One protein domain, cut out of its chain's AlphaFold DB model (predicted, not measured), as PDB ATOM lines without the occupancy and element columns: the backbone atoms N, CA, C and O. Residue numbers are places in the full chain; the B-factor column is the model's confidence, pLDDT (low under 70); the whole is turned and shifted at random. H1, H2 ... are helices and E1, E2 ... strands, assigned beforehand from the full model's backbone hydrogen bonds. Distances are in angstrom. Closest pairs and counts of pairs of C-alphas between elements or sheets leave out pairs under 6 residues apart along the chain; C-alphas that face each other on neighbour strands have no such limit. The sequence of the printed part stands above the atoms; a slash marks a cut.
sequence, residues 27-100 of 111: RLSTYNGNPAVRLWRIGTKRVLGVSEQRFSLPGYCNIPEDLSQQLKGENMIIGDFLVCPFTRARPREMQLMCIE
ATOM      1  N   ARG A  27     204.942 210.838 142.364       96.94
ATOM      2  CA  ARG A  27     206.222 211.447 141.982       96.94
ATOM      3  C   ARG A  27     206.541 212.574 142.953       96.94
ATOM      4  O   ARG A  27     205.772 213.533 143.031       96.94
ATOM      5  N   LEU A  28     207.640 212.456 143.677       97.25
ATOM      6  CA  LEU A  28     208.157 213.460 144.595       97.25
ATOM      7  C   LEU A  28     209.295 214.224 143.914       97.25
ATOM      8  O   LEU A  28     210.237 213.622 143.394       97.25
ATOM      9  N   SER A  29     209.197 215.548 143.868       95.44
ATOM     10  CA  SER A  29     210.217 216.411 143.257       95.44
ATOM     11  C   SER A  29     210.188 217.811 143.863       95.44
ATOM     12  O   SER A  29     209.195 218.222 144.471       95.44
ATOM     13  N   THR A  30     211.266 218.560 143.658       94.00
ATOM     14  CA  THR A  30     211.394 219.972 144.036       94.00
ATOM     15  C   THR A  30     210.863 220.885 142.927       94.00
ATOM     16  O   THR A  30     211.020 220.615 141.743       94.00
ATOM     17  N   TYR A  31     210.180 221.972 143.270       90.69
ATOM     18  CA  TYR A  31     209.623 222.944 142.327       90.69
ATOM     19  C   TYR A  31     209.838 224.361 142.850       90.69
ATOM     20  O   TYR A  31     209.969 224.579 144.052       90.69
ATOM     21  N   ASN A  32     209.754 225.341 141.952       90.06
ATOM     22  CA  ASN A  32     209.715 226.744 142.345       90.06
ATOM     23  C   ASN A  32     208.415 227.070 143.103       90.06
ATOM     24  O   ASN A  32     207.316 226.655 142.709       90.06
ATOM     25  N   GLY A  33     208.545 227.854 144.174       89.12
ATOM     26  CA  GLY A  33     207.446 228.308 145.028       89.12
ATOM     27  C   GLY A  33     207.374 227.584 146.376       89.12
ATOM     28  O   GLY A  33     208.234 226.780 146.713       89.12
ATOM     29  N   ASN A  34     206.329 227.882 147.152       89.56
ATOM     30  CA  ASN A  34     206.130 227.342 148.497       89.56
ATOM     31  C   ASN A  34     204.795 226.571 148.569       89.56
ATOM     32  O   ASN A  34     203.752 227.175 148.300       89.56
ATOM     33  N   PRO A  35     204.781 225.271 148.915       93.56
ATOM     34  CA  PRO A  35     205.935 224.419 149.216       93.56
ATOM     35  C   PRO A  35     206.756 224.042 147.974       93.56
ATOM     36  O   PRO A  35     206.210 223.895 146.867       93.56
ATOM     37  N   ALA A  36     208.066 223.892 148.194       93.38
ATOM     38  CA  ALA A  36     209.044 223.529 147.172       93.38
ATOM     39  C   ALA A  36     208.960 222.035 146.846       93.38
ATOM     40  O   ALA A  36     208.842 221.665 145.679       93.38
ATOM     41  N   VAL A  37     208.940 221.173 147.864       95.31
ATOM     42  CA  VAL A  37     208.763 219.733 147.673       95.31
ATOM     43  C   VAL A  37     207.286 219.408 147.445       95.31
ATOM     44  O   VAL A  37     206.403 219.784 148.224       95.31
ATOM     45  N   ARG A  38     206.995 218.705 146.346       96.56
ATOM     46  CA  ARG A  38     205.630 218.343 145.946       96.56
ATOM     47  C   ARG A  38     205.538 216.879 145.558       96.56
ATOM     48  O   ARG A  38     206.384 216.374 144.826       96.56
ATOM     49  N   LEU A  39     204.462 216.237 146.006       97.69
ATOM     50  CA  LEU A  39     204.090 214.873 145.652       97.69
ATOM     51  C   LEU A  39     202.915 214.900 144.673       97.69
ATOM     52  O   LEU A  39     201.771 215.192 145.041       97.69
ATOM     53  N   TRP A  40     203.179 214.579 143.411       96.69
ATOM     54  CA  TRP A  40     202.135 214.382 142.415       96.69
ATOM     55  C   TRP A  40     201.602 212.957 142.506       96.69
ATOM     56  O   TRP A  40     202.307 211.998 142.194       96.69
ATOM     57  N   ARG A  41     200.335 212.807 142.903       97.00
ATOM     58  CA  ARG A  41     199.675 211.498 142.957       97.00
ATOM     59  C   ARG A  41     199.429 210.963 141.549       97.00
ATOM     60  O   ARG A  41     198.614 211.525 140.810       97.00
ATOM     61  N   ILE A  42     200.105 209.872 141.201       96.88
ATOM     62  CA  ILE A  42     199.967 209.209 139.898       96.88
ATOM     63  C   ILE A  42     198.524 208.711 139.726       96.88
ATOM     64  O   ILE A  42     197.867 208.314 140.687       96.88
ATOM     65  N   GLY A  43     198.002 208.802 138.500       95.56
ATOM     66  CA  GLY A  43     196.608 208.468 138.186       95.56
ATOM     67  C   GLY A  43     195.593 209.548 138.576       95.56
ATOM     68  O   GLY A  43     194.396 209.369 138.373       95.56
ATOM     69  N   THR A  44     196.036 210.692 139.113       93.75
ATOM     70  CA  THR A  44     195.146 211.797 139.491       93.75
ATOM     71  C   THR A  44     195.694 213.157 139.050       93.75
ATOM     72  O   THR A  44     196.876 213.319 138.746       93.75
ATOM     73  N   LYS A  45     194.840 214.184 139.092       91.75
ATOM     74  CA  LYS A  45     195.243 215.593 138.918       91.75
ATOM     75  C   LYS A  45     195.696 216.254 140.230       91.75
ATOM     76  O   LYS A  45     195.833 217.472 140.292       91.75
ATOM     77  N   ARG A  46     195.846 215.484 141.315       94.81
ATOM     78  CA  ARG A  46     196.082 216.027 142.656       94.81
ATOM     79  C   ARG A  46     197.578 216.106 142.954       94.81
ATOM     80  O   ARG A  46     198.258 215.084 143.025       94.81
ATOM     81  N   VAL A  47     198.040 217.324 143.219       95.88
ATOM     82  CA  VAL A  47     199.369 217.605 143.772       95.88
ATOM     83  C   VAL A  47     199.236 217.899 145.261       95.88
ATOM     84  O   VAL A  47     198.323 218.610 145.693       95.88
ATOM     85  N   LEU A  48     200.136 217.315 146.037       97.50
ATOM     86  CA  LEU A  48     200.244 217.481 147.475       97.50
ATOM     87  C   LEU A  48     201.531 218.248 147.779       97.50
ATOM     88  O   LEU A  48     202.559 218.012 147.147       97.50
ATOM     89  N   GLY A  49     201.460 219.184 148.714       97.50
ATOM     90  CA  GLY A  49     202.588 220.002 149.124       97.50
ATOM     91  C   GLY A  49     203.214 219.460 150.398       97.50
ATOM     92  O   GLY A  49     202.512 219.285 151.395       97.50
ATOM     93  N   VAL A  50     204.519 219.213 150.384       96.62
ATOM     94  CA  VAL A  50     205.234 218.775 151.581       96.62
ATOM     95  C   VAL A  50     205.696 220.014 152.339       96.62
ATOM     96  O   VAL A  50     206.423 220.850 151.812       96.62
ATOM     97  N   SER A  51     205.171 220.208 153.546       93.81
ATOM     98  CA  SER A  51     205.346 221.463 154.270       93.81
ATOM     99  C   SER A  51     206.635 221.469 155.083       93.81
ATOM    100  O   SER A  51     206.638 221.048 156.232       93.81
ATOM    101  N   GLU A  52     207.688 222.069 154.548       85.25
ATOM    102  CA  GLU A  52     208.959 222.234 155.269       85.25
ATOM    103  C   GLU A  52     209.037 223.537 156.084       85.25
ATOM    104  O   GLU A  52     209.868 223.652 156.975       85.25
ATOM    105  N   GLN A  53     208.158 224.514 155.812       87.88
ATOM    106  CA  GLN A  53     208.174 225.832 156.468       87.88
ATOM    107  C   GLN A  53     206.974 226.052 157.397       87.88
ATOM    108  O   GLN A  53     207.136 226.216 158.600       87.88
ATOM    109  N   ARG A  54     205.749 226.041 156.851       92.06
ATOM    110  CA  ARG A  54     204.527 226.427 157.586       92.06
ATOM    111  C   ARG A  54     204.261 225.577 158.833       92.06
ATOM    112  O   ARG A  54     203.735 226.089 159.813       92.06
ATOM    113  N   PHE A  55     204.580 224.293 158.750       93.00
ATOM    114  CA  PHE A  55     204.426 223.307 159.821       93.00
ATOM    115  C   PHE A  55     205.798 222.797 160.288       93.00
ATOM    116  O   PHE A  55     205.937 221.633 160.636       93.00
ATOM    117  N   SER A  56     206.839 223.635 160.212       91.12
ATOM    118  CA  SER A  56     208.150 223.310 160.777       91.12
ATOM    119  C   SER A  56     208.091 223.448 162.295       91.12
ATOM    120  O   SER A  56     207.673 224.489 162.806       91.12
ATOM    121  N   LEU A  57     208.497 222.404 163.015       91.88
ATOM    122  CA  LEU A  57     208.527 222.388 164.471       91.88
ATOM    123  C   LEU A  57     209.847 221.754 164.934       91.88
ATOM    124  O   LEU A  57     210.149 220.639 164.505       91.88
ATOM    125  N   PRO A  58     210.639 222.415 165.803       90.81
ATOM    126  CA  PRO A  58     211.892 221.851 166.291       90.81
ATOM    127  C   PRO A  58     211.700 220.466 166.914       90.81
ATOM    128  O   PRO A  58     210.799 220.262 167.730       90.81
ATOM    129  N   GLY A  59     212.563 219.524 166.529       89.69
ATOM    130  CA  GLY A  59     212.491 218.132 166.970       89.69
ATOM    131  C   GLY A  59     211.501 217.261 166.193       89.69
ATOM    132  O   GLY A  59     211.218 216.165 166.664       89.69
ATOM    133  N   TYR A  60     210.979 217.717 165.048       92.00
ATOM    134  CA  TYR A  60     210.138 216.921 164.146       92.00
ATOM    135  C   TYR A  60     210.651 216.986 162.702       92.00
ATOM    136  O   TYR A  60     210.924 218.068 162.182       92.00
ATOM    137  N   CYS A  61     210.697 215.837 162.027       91.81
ATOM    138  CA  CYS A  61     211.045 215.745 160.608       91.81
ATOM    139  C   CYS A  61     209.786 215.662 159.742       91.81
ATOM    140  O   CYS A  61     209.022 214.701 159.834       91.81
ATOM    141  N   ASN A  62     209.600 216.623 158.832       94.69
ATOM    142  CA  ASN A  62     208.495 216.577 157.867       94.69
ATOM    143  C   ASN A  62     208.829 215.796 156.589       94.69
ATOM    144  O   ASN A  62     207.921 215.456 155.826       94.69
ATOM    145  N   ILE A  63     210.114 215.529 156.357       94.25
ATOM    146  CA  ILE A  63     210.630 214.688 155.281       94.25
ATOM    147  C   ILE A  63     211.746 213.822 155.878       94.25
ATOM    148  O   ILE A  63     212.634 214.377 156.525       94.25
ATOM    149  N   PRO A  64     211.715 212.493 155.683       93.69
ATOM    150  CA  PRO A  64     212.816 211.610 156.034       93.69
ATOM    151  C   PRO A  64     214.126 212.035 155.359       93.69
ATOM    152  O   PRO A  64     214.135 212.414 154.186       93.69
ATOM    153  N   GLU A  65     215.234 211.968 156.096       91.44
ATOM    154  CA  GLU A  65     216.538 212.471 155.646       91.44
ATOM    155  C   GLU A  65     217.017 211.809 154.344       91.44
ATOM    156  O   GLU A  65     217.555 212.476 153.463       91.44
ATOM    157  N   ASP A  66     216.774 210.513 154.170       92.12
ATOM    158  CA  ASP A  66     217.123 209.769 152.958       92.12
ATOM    159  C   ASP A  66     216.419 210.323 151.707       92.12
ATOM    160  O   ASP A  66     217.054 210.504 150.665       92.12
ATOM    161  N   LEU A  67     215.134 210.670 151.821       93.69
ATOM    162  CA  LEU A  67     214.386 211.323 150.748       93.69
ATOM    163  C   LEU A  67     214.883 212.749 150.514       93.69
ATOM    164  O   LEU A  67     215.068 213.145 149.363       93.69
ATOM    165  N   SER A  68     215.144 213.504 151.584       91.75
ATOM    166  CA  SER A  68     215.701 214.858 151.497       91.75
ATOM    167  C   SER A  68     217.029 214.871 150.739       91.75
ATOM    168  O   SER A  68     217.249 215.748 149.907       91.75
ATOM    169  N   GLN A  69     217.898 213.883 150.966       91.50
ATOM    170  CA  GLN A  69     219.173 213.736 150.259       91.50
ATOM    171  C   GLN A  69     218.983 213.335 148.793       91.50
ATOM    172  O   GLN A  69     219.641 213.897 147.922       91.50
ATOM    173  N   GLN A  70     218.063 212.416 148.491       91.81
ATOM    174  CA  GLN A  70     217.776 212.006 147.109       91.81
ATOM    175  C   GLN A  70     217.146 213.129 146.273       91.81
ATOM    176  O   GLN A  70     217.363 213.187 145.063       91.81
ATOM    177  N   LEU A  71     216.404 214.038 146.913       90.50
ATOM    178  CA  LEU A  71     215.861 215.247 146.291       90.50
ATOM    179  C   LEU A  71     216.919 216.331 146.035       90.50
ATOM    180  O   LEU A  71     216.613 217.314 145.360       90.50
ATOM    181  N   LYS A  72     218.149 216.186 146.554       81.38
ATOM    182  CA  LYS A  72     219.252 217.091 146.210       81.38
ATOM    183  C   LYS A  72     219.688 216.805 144.774       81.38
ATOM    184  O   LYS A  72     220.098 215.696 144.443       81.38
ATOM    185  N   GLY A  73     219.598 217.826 143.927       69.88
ATOM    186  CA  GLY A  73     219.752 217.705 142.477       69.88
ATOM    187  C   GLY A  73     218.401 217.735 141.767       69.88
ATOM    188  O   GLY A  73     217.348 217.701 142.397       69.88
ATOM    189  N   GLU A  74     218.411 217.831 140.443       77.62
ATOM    190  CA  GLU A  74     217.196 217.790 139.621       77.62
ATOM    191  C   GLU A  74     216.642 216.358 139.561       77.62
ATOM    192  O   GLU A  74     216.484 215.787 138.494       77.62
ATOM    193  N   ASN A  75     216.398 215.729 140.710       89.56
ATOM    194  CA  ASN A  75     215.942 214.351 140.808       89.56
ATOM    195  C   ASN A  75     214.431 214.288 141.050       89.56
ATOM    196  O   ASN A  75     213.822 215.145 141.697       89.56
ATOM    197  N   MET A  76     213.830 213.215 140.551       94.19
ATOM    198  CA  MET A  76     212.459 212.811 140.805       94.19
ATOM    199  C   MET A  76     212.460 211.431 141.456       94.19
ATOM    200  O   MET A  76     213.078 210.496 140.952       94.19
ATOM    201  N   ILE A  77     211.710 211.295 142.545       96.81
ATOM    202  CA  ILE A  77     211.542 210.037 143.271       96.81
ATOM    203  C   ILE A  77     210.141 209.500 142.983       96.81
ATOM    204  O   ILE A  77     209.147 210.182 143.230       96.81
ATOM    205  N   ILE A  78     210.042 208.285 142.460       97.50
ATOM    206  CA  ILE A  78     208.776 207.574 142.267       97.50
ATOM    207  C   ILE A  78     208.658 206.514 143.354       97.50
ATOM    208  O   ILE A  78     209.616 205.790 143.595       97.50
ATOM    209  N   GLY A  79     207.500 206.408 144.001       97.56
ATOM    210  CA  GLY A  79     207.286 205.380 145.016       97.56
ATOM    211  C   GLY A  79     205.937 205.476 145.716       97.56
ATOM    212  O   GLY A  79     205.059 206.257 145.334       97.56
ATOM    213  N   ASP A  80     205.799 204.665 146.761       98.38
ATOM    214  CA  ASP A  80     204.650 204.645 147.657       98.38
ATOM    215  C   ASP A  80     204.992 205.393 148.941       98.38
ATOM    216  O   ASP A  80     205.792 204.929 149.754       98.38
ATOM    217  N   PHE A  81     204.374 206.557 149.125       98.38
ATOM    218  CA  PHE A  81     204.640 207.438 150.255       98.38
ATOM    219  C   PHE A  81     203.534 207.312 151.289       98.38
ATOM    220  O   PHE A  81     202.354 207.466 150.975       98.38
ATOM    221  N   LEU A  82     203.905 207.095 152.542       98.38
ATOM    222  CA  LEU A  82     202.992 207.268 153.656       98.38
ATOM    223  C   LEU A  82     203.023 208.741 154.069       98.38
ATOM    224  O   LEU A  82     204.055 209.237 154.513       98.38
ATOM    225  N   VAL A  83     201.901 209.439 153.926       98.19
ATOM    226  CA  VAL A  83     201.817 210.889 154.157       98.19
ATOM    227  C   VAL A  83     200.805 211.231 155.238       98.19
ATOM    228  O   VAL A  83     199.758 210.589 155.332       98.19
ATOM    229  N   CYS A  84     201.090 212.257 156.039       98.19
ATOM    230  CA  CYS A  84     200.239 212.684 157.150       98.19
ATOM    231  C   CYS A  84     199.748 214.132 156.934       98.19
ATOM    232  O   CYS A  84     200.561 215.028 156.695       98.19
ATOM    233  N   PRO A  85     198.425 214.391 156.953       98.06
ATOM    234  CA  PRO A  85     197.870 215.675 156.526       98.06
ATOM    235  C   PRO A  85     197.927 216.758 157.616       98.06
ATOM    236  O   PRO A  85     197.425 216.564 158.722       98.06
ATOM    237  N   PHE A  86     198.408 217.947 157.244       98.00
ATOM    238  CA  PHE A  86     198.316 219.168 158.054       98.00
ATOM    239  C   PHE A  86     197.099 220.033 157.709       98.00
ATOM    240  O   PHE A  86     196.606 220.790 158.540       98.00
ATOM    241  N   THR A  87     196.591 219.944 156.476       97.62
ATOM    242  CA  THR A  87     195.402 220.696 156.047       97.62
ATOM    243  C   THR A  87     194.335 219.799 155.438       97.62
ATOM    244  O   THR A  87     194.602 218.681 154.984       97.62
ATOM    245  N   ARG A  88     193.081 220.276 155.461       96.62
ATOM    246  CA  ARG A  88     191.938 219.554 154.885       96.62
ATOM    247  C   ARG A  88     192.070 219.534 153.366       96.62
ATOM    248  O   ARG A  88     192.482 220.521 152.761       96.62
ATOM    249  N   ALA A  89     191.677 218.427 152.745       94.94
ATOM    250  CA  ALA A  89     191.586 218.364 151.296       94.94
ATOM    251  C   ALA A  89     190.484 219.315 150.802       94.94
ATOM    252  O   ALA A  89     189.345 219.248 151.262       94.94
ATOM    253  N   ARG A  90     190.828 220.196 149.861       95.62
ATOM    254  CA  ARG A  90     189.896 221.127 149.219       95.62
ATOM    255  C   ARG A  90     190.155 221.194 147.712       95.62
ATOM    256  O   ARG A  90     191.323 221.177 147.303       95.62
ATOM    257  N   PRO A  91     189.110 221.261 146.868       93.56
ATOM    258  CA  PRO A  91     189.279 221.469 145.434       93.56
ATOM    259  C   PRO A  91     190.075 222.745 145.146       93.56
ATOM    260  O   PRO A  91     189.861 223.760 145.800       93.56
ATOM    261  N   ARG A  92     190.976 222.694 144.157       91.44
ATOM    262  CA  ARG A  92     191.839 223.814 143.713       91.44
ATOM    263  C   ARG A  92     192.858 224.344 144.733       91.44
ATOM    264  O   ARG A  92     193.740 225.094 144.341       91.44
ATOM    265  N   GLU A  93     192.811 223.910 145.987       94.19
ATOM    266  CA  GLU A  93     193.841 224.218 146.983       94.19
ATOM    267  C   GLU A  93     194.836 223.058 147.112       94.19
ATOM    268  O   GLU A  93     194.439 221.888 147.211       94.19
ATOM    269  N   MET A  94     196.132 223.377 147.154       95.31
ATOM    270  CA  MET A  94     197.173 222.398 147.466       95.31
ATOM    271  C   MET A  94     197.059 221.984 148.936       95.31
ATOM    272  O   MET A  94     197.100 222.818 149.839       95.31
ATOM    273  N   GLN A  95     196.905 220.683 149.179       96.88
ATOM    274  CA  GLN A  95     196.883 220.150 150.538       96.88
ATOM    275  C   GLN A  95     198.309 220.019 151.065       96.88
ATOM    276  O   GLN A  95     199.173 219.526 150.343       96.88
ATOM    277  N   LEU A  96     198.522 220.428 152.314       97.69
ATOM    278  CA  LEU A  96     199.817 220.384 152.978       97.69
ATOM    279  C   LEU A  96     199.922 219.151 153.870       97.69
ATOM    280  O   LEU A  96     198.961 218.780 154.551       97.69
ATOM    281  N   MET A  97     201.092 218.528 153.854       97.69
ATOM    282  CA  MET A  97     201.385 217.292 154.572       97.69
ATOM    283  C   MET A  97     202.865 217.171 154.906       97.69
ATOM    284  O   MET A  97     203.681 217.937 154.399       97.69
ATOM    285  N   CYS A  98     203.194 216.185 155.728       97.31
ATOM    286  CA  CYS A  98     204.537 215.638 155.850       97.31
ATOM    287  C   CYS A  98     204.590 214.219 155.265       97.31
ATOM    288  O   CYS A  98     203.550 213.586 155.035       97.31
ATOM    289  N   ILE A  99     205.802 213.737 155.004       97.88
ATOM    290  CA  ILE A  99     206.081 212.358 154.605       97.88
ATOM    291  C   ILE A  99     206.590 211.623 155.840       97.88
ATOM    292  O   ILE A  99     207.518 212.073 156.496       97.88
ATOM    293  N   GLU A 100     205.974 210.491 156.148       97.19
ATOM    294  CA  GLU A 100     206.397 209.624 157.245       97.19
ATOM    295  C   GLU A 100     207.439 208.608 156.775       97.19
ATOM    296  O   GLU A 100     208.431 208.358 157.444       97.19
TER     297      GLU A 100
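Overview. This is residues 27 to 100 of the 111 residues of an uncharacterized protein of Blastocatellia bacterium (UniProt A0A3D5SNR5). This is a small closed barrel of five strands, with one short helix, H1, on its outside. The long strand E4 bends sharply to close the ring, and loops reach out from the barrel, among them residues 51 to 64. The printed part has 74 residues with five named strands and one named helix, in the order E1 E2 E3 H1 E4 E5; the class is mostly strand, with under half of the residues in named elements, and the ring is mixed. It is compact, with a radius of gyration of the C-alphas of 11.7 A, and spans 31 by 26 by 23 A.

Along the chain. Find C-alpha 27 at (206.222, 211.447, 141.982); E1 runs from there to residue 30. E2 takes residues 37 to 41, 13.1 A long, and E3 residues 47 to 50. H1 holds residues 65 to 70, 8.6 A. E4 begins at C-alpha 75, (215.942, 214.351, 140.808), and runs to residue 85, 24.0 A. E5, residues 95 to 100, covers 15.7 A and ends at (206.397, 209.624, 157.245).

Arrangement. Start with the meander E1 E2 E3, each strand the antiparallel neighbour of the one before: look for N 29 and O 38 at 3.1 A, then N 39 and O 48 at 2.8 A. E3 and E5 are parallel, with N 49 and O 95 at 2.8 A. E4 bends by 85 degrees at residue 79; its residues 83 to 85 pair with E5, antiparallel, N 84 and O 98 at 3.0 A, and its residues 76 to 78 with E1, antiparallel, N 28 and O 77 at 2.8 A. H1 is on the barrel, outside it, at a height over the sheet of 8.7 A; its closest C-alpha pair with E4 is Gln 70 and Ile 77, 7.6 A. In H1 every O i to N i+4 pair is within hydrogen-bond range.

Size, cuts and confidence. The C-alphas farthest apart, those of Gly 43 and Pro 58, are 34.7 A apart. The printed part has no cut. The link from E3 to H1, 14 residues, is long. Mean pLDDT of the printed part is 93.7; look for low confidence at residue 73, the one printed residue under 70.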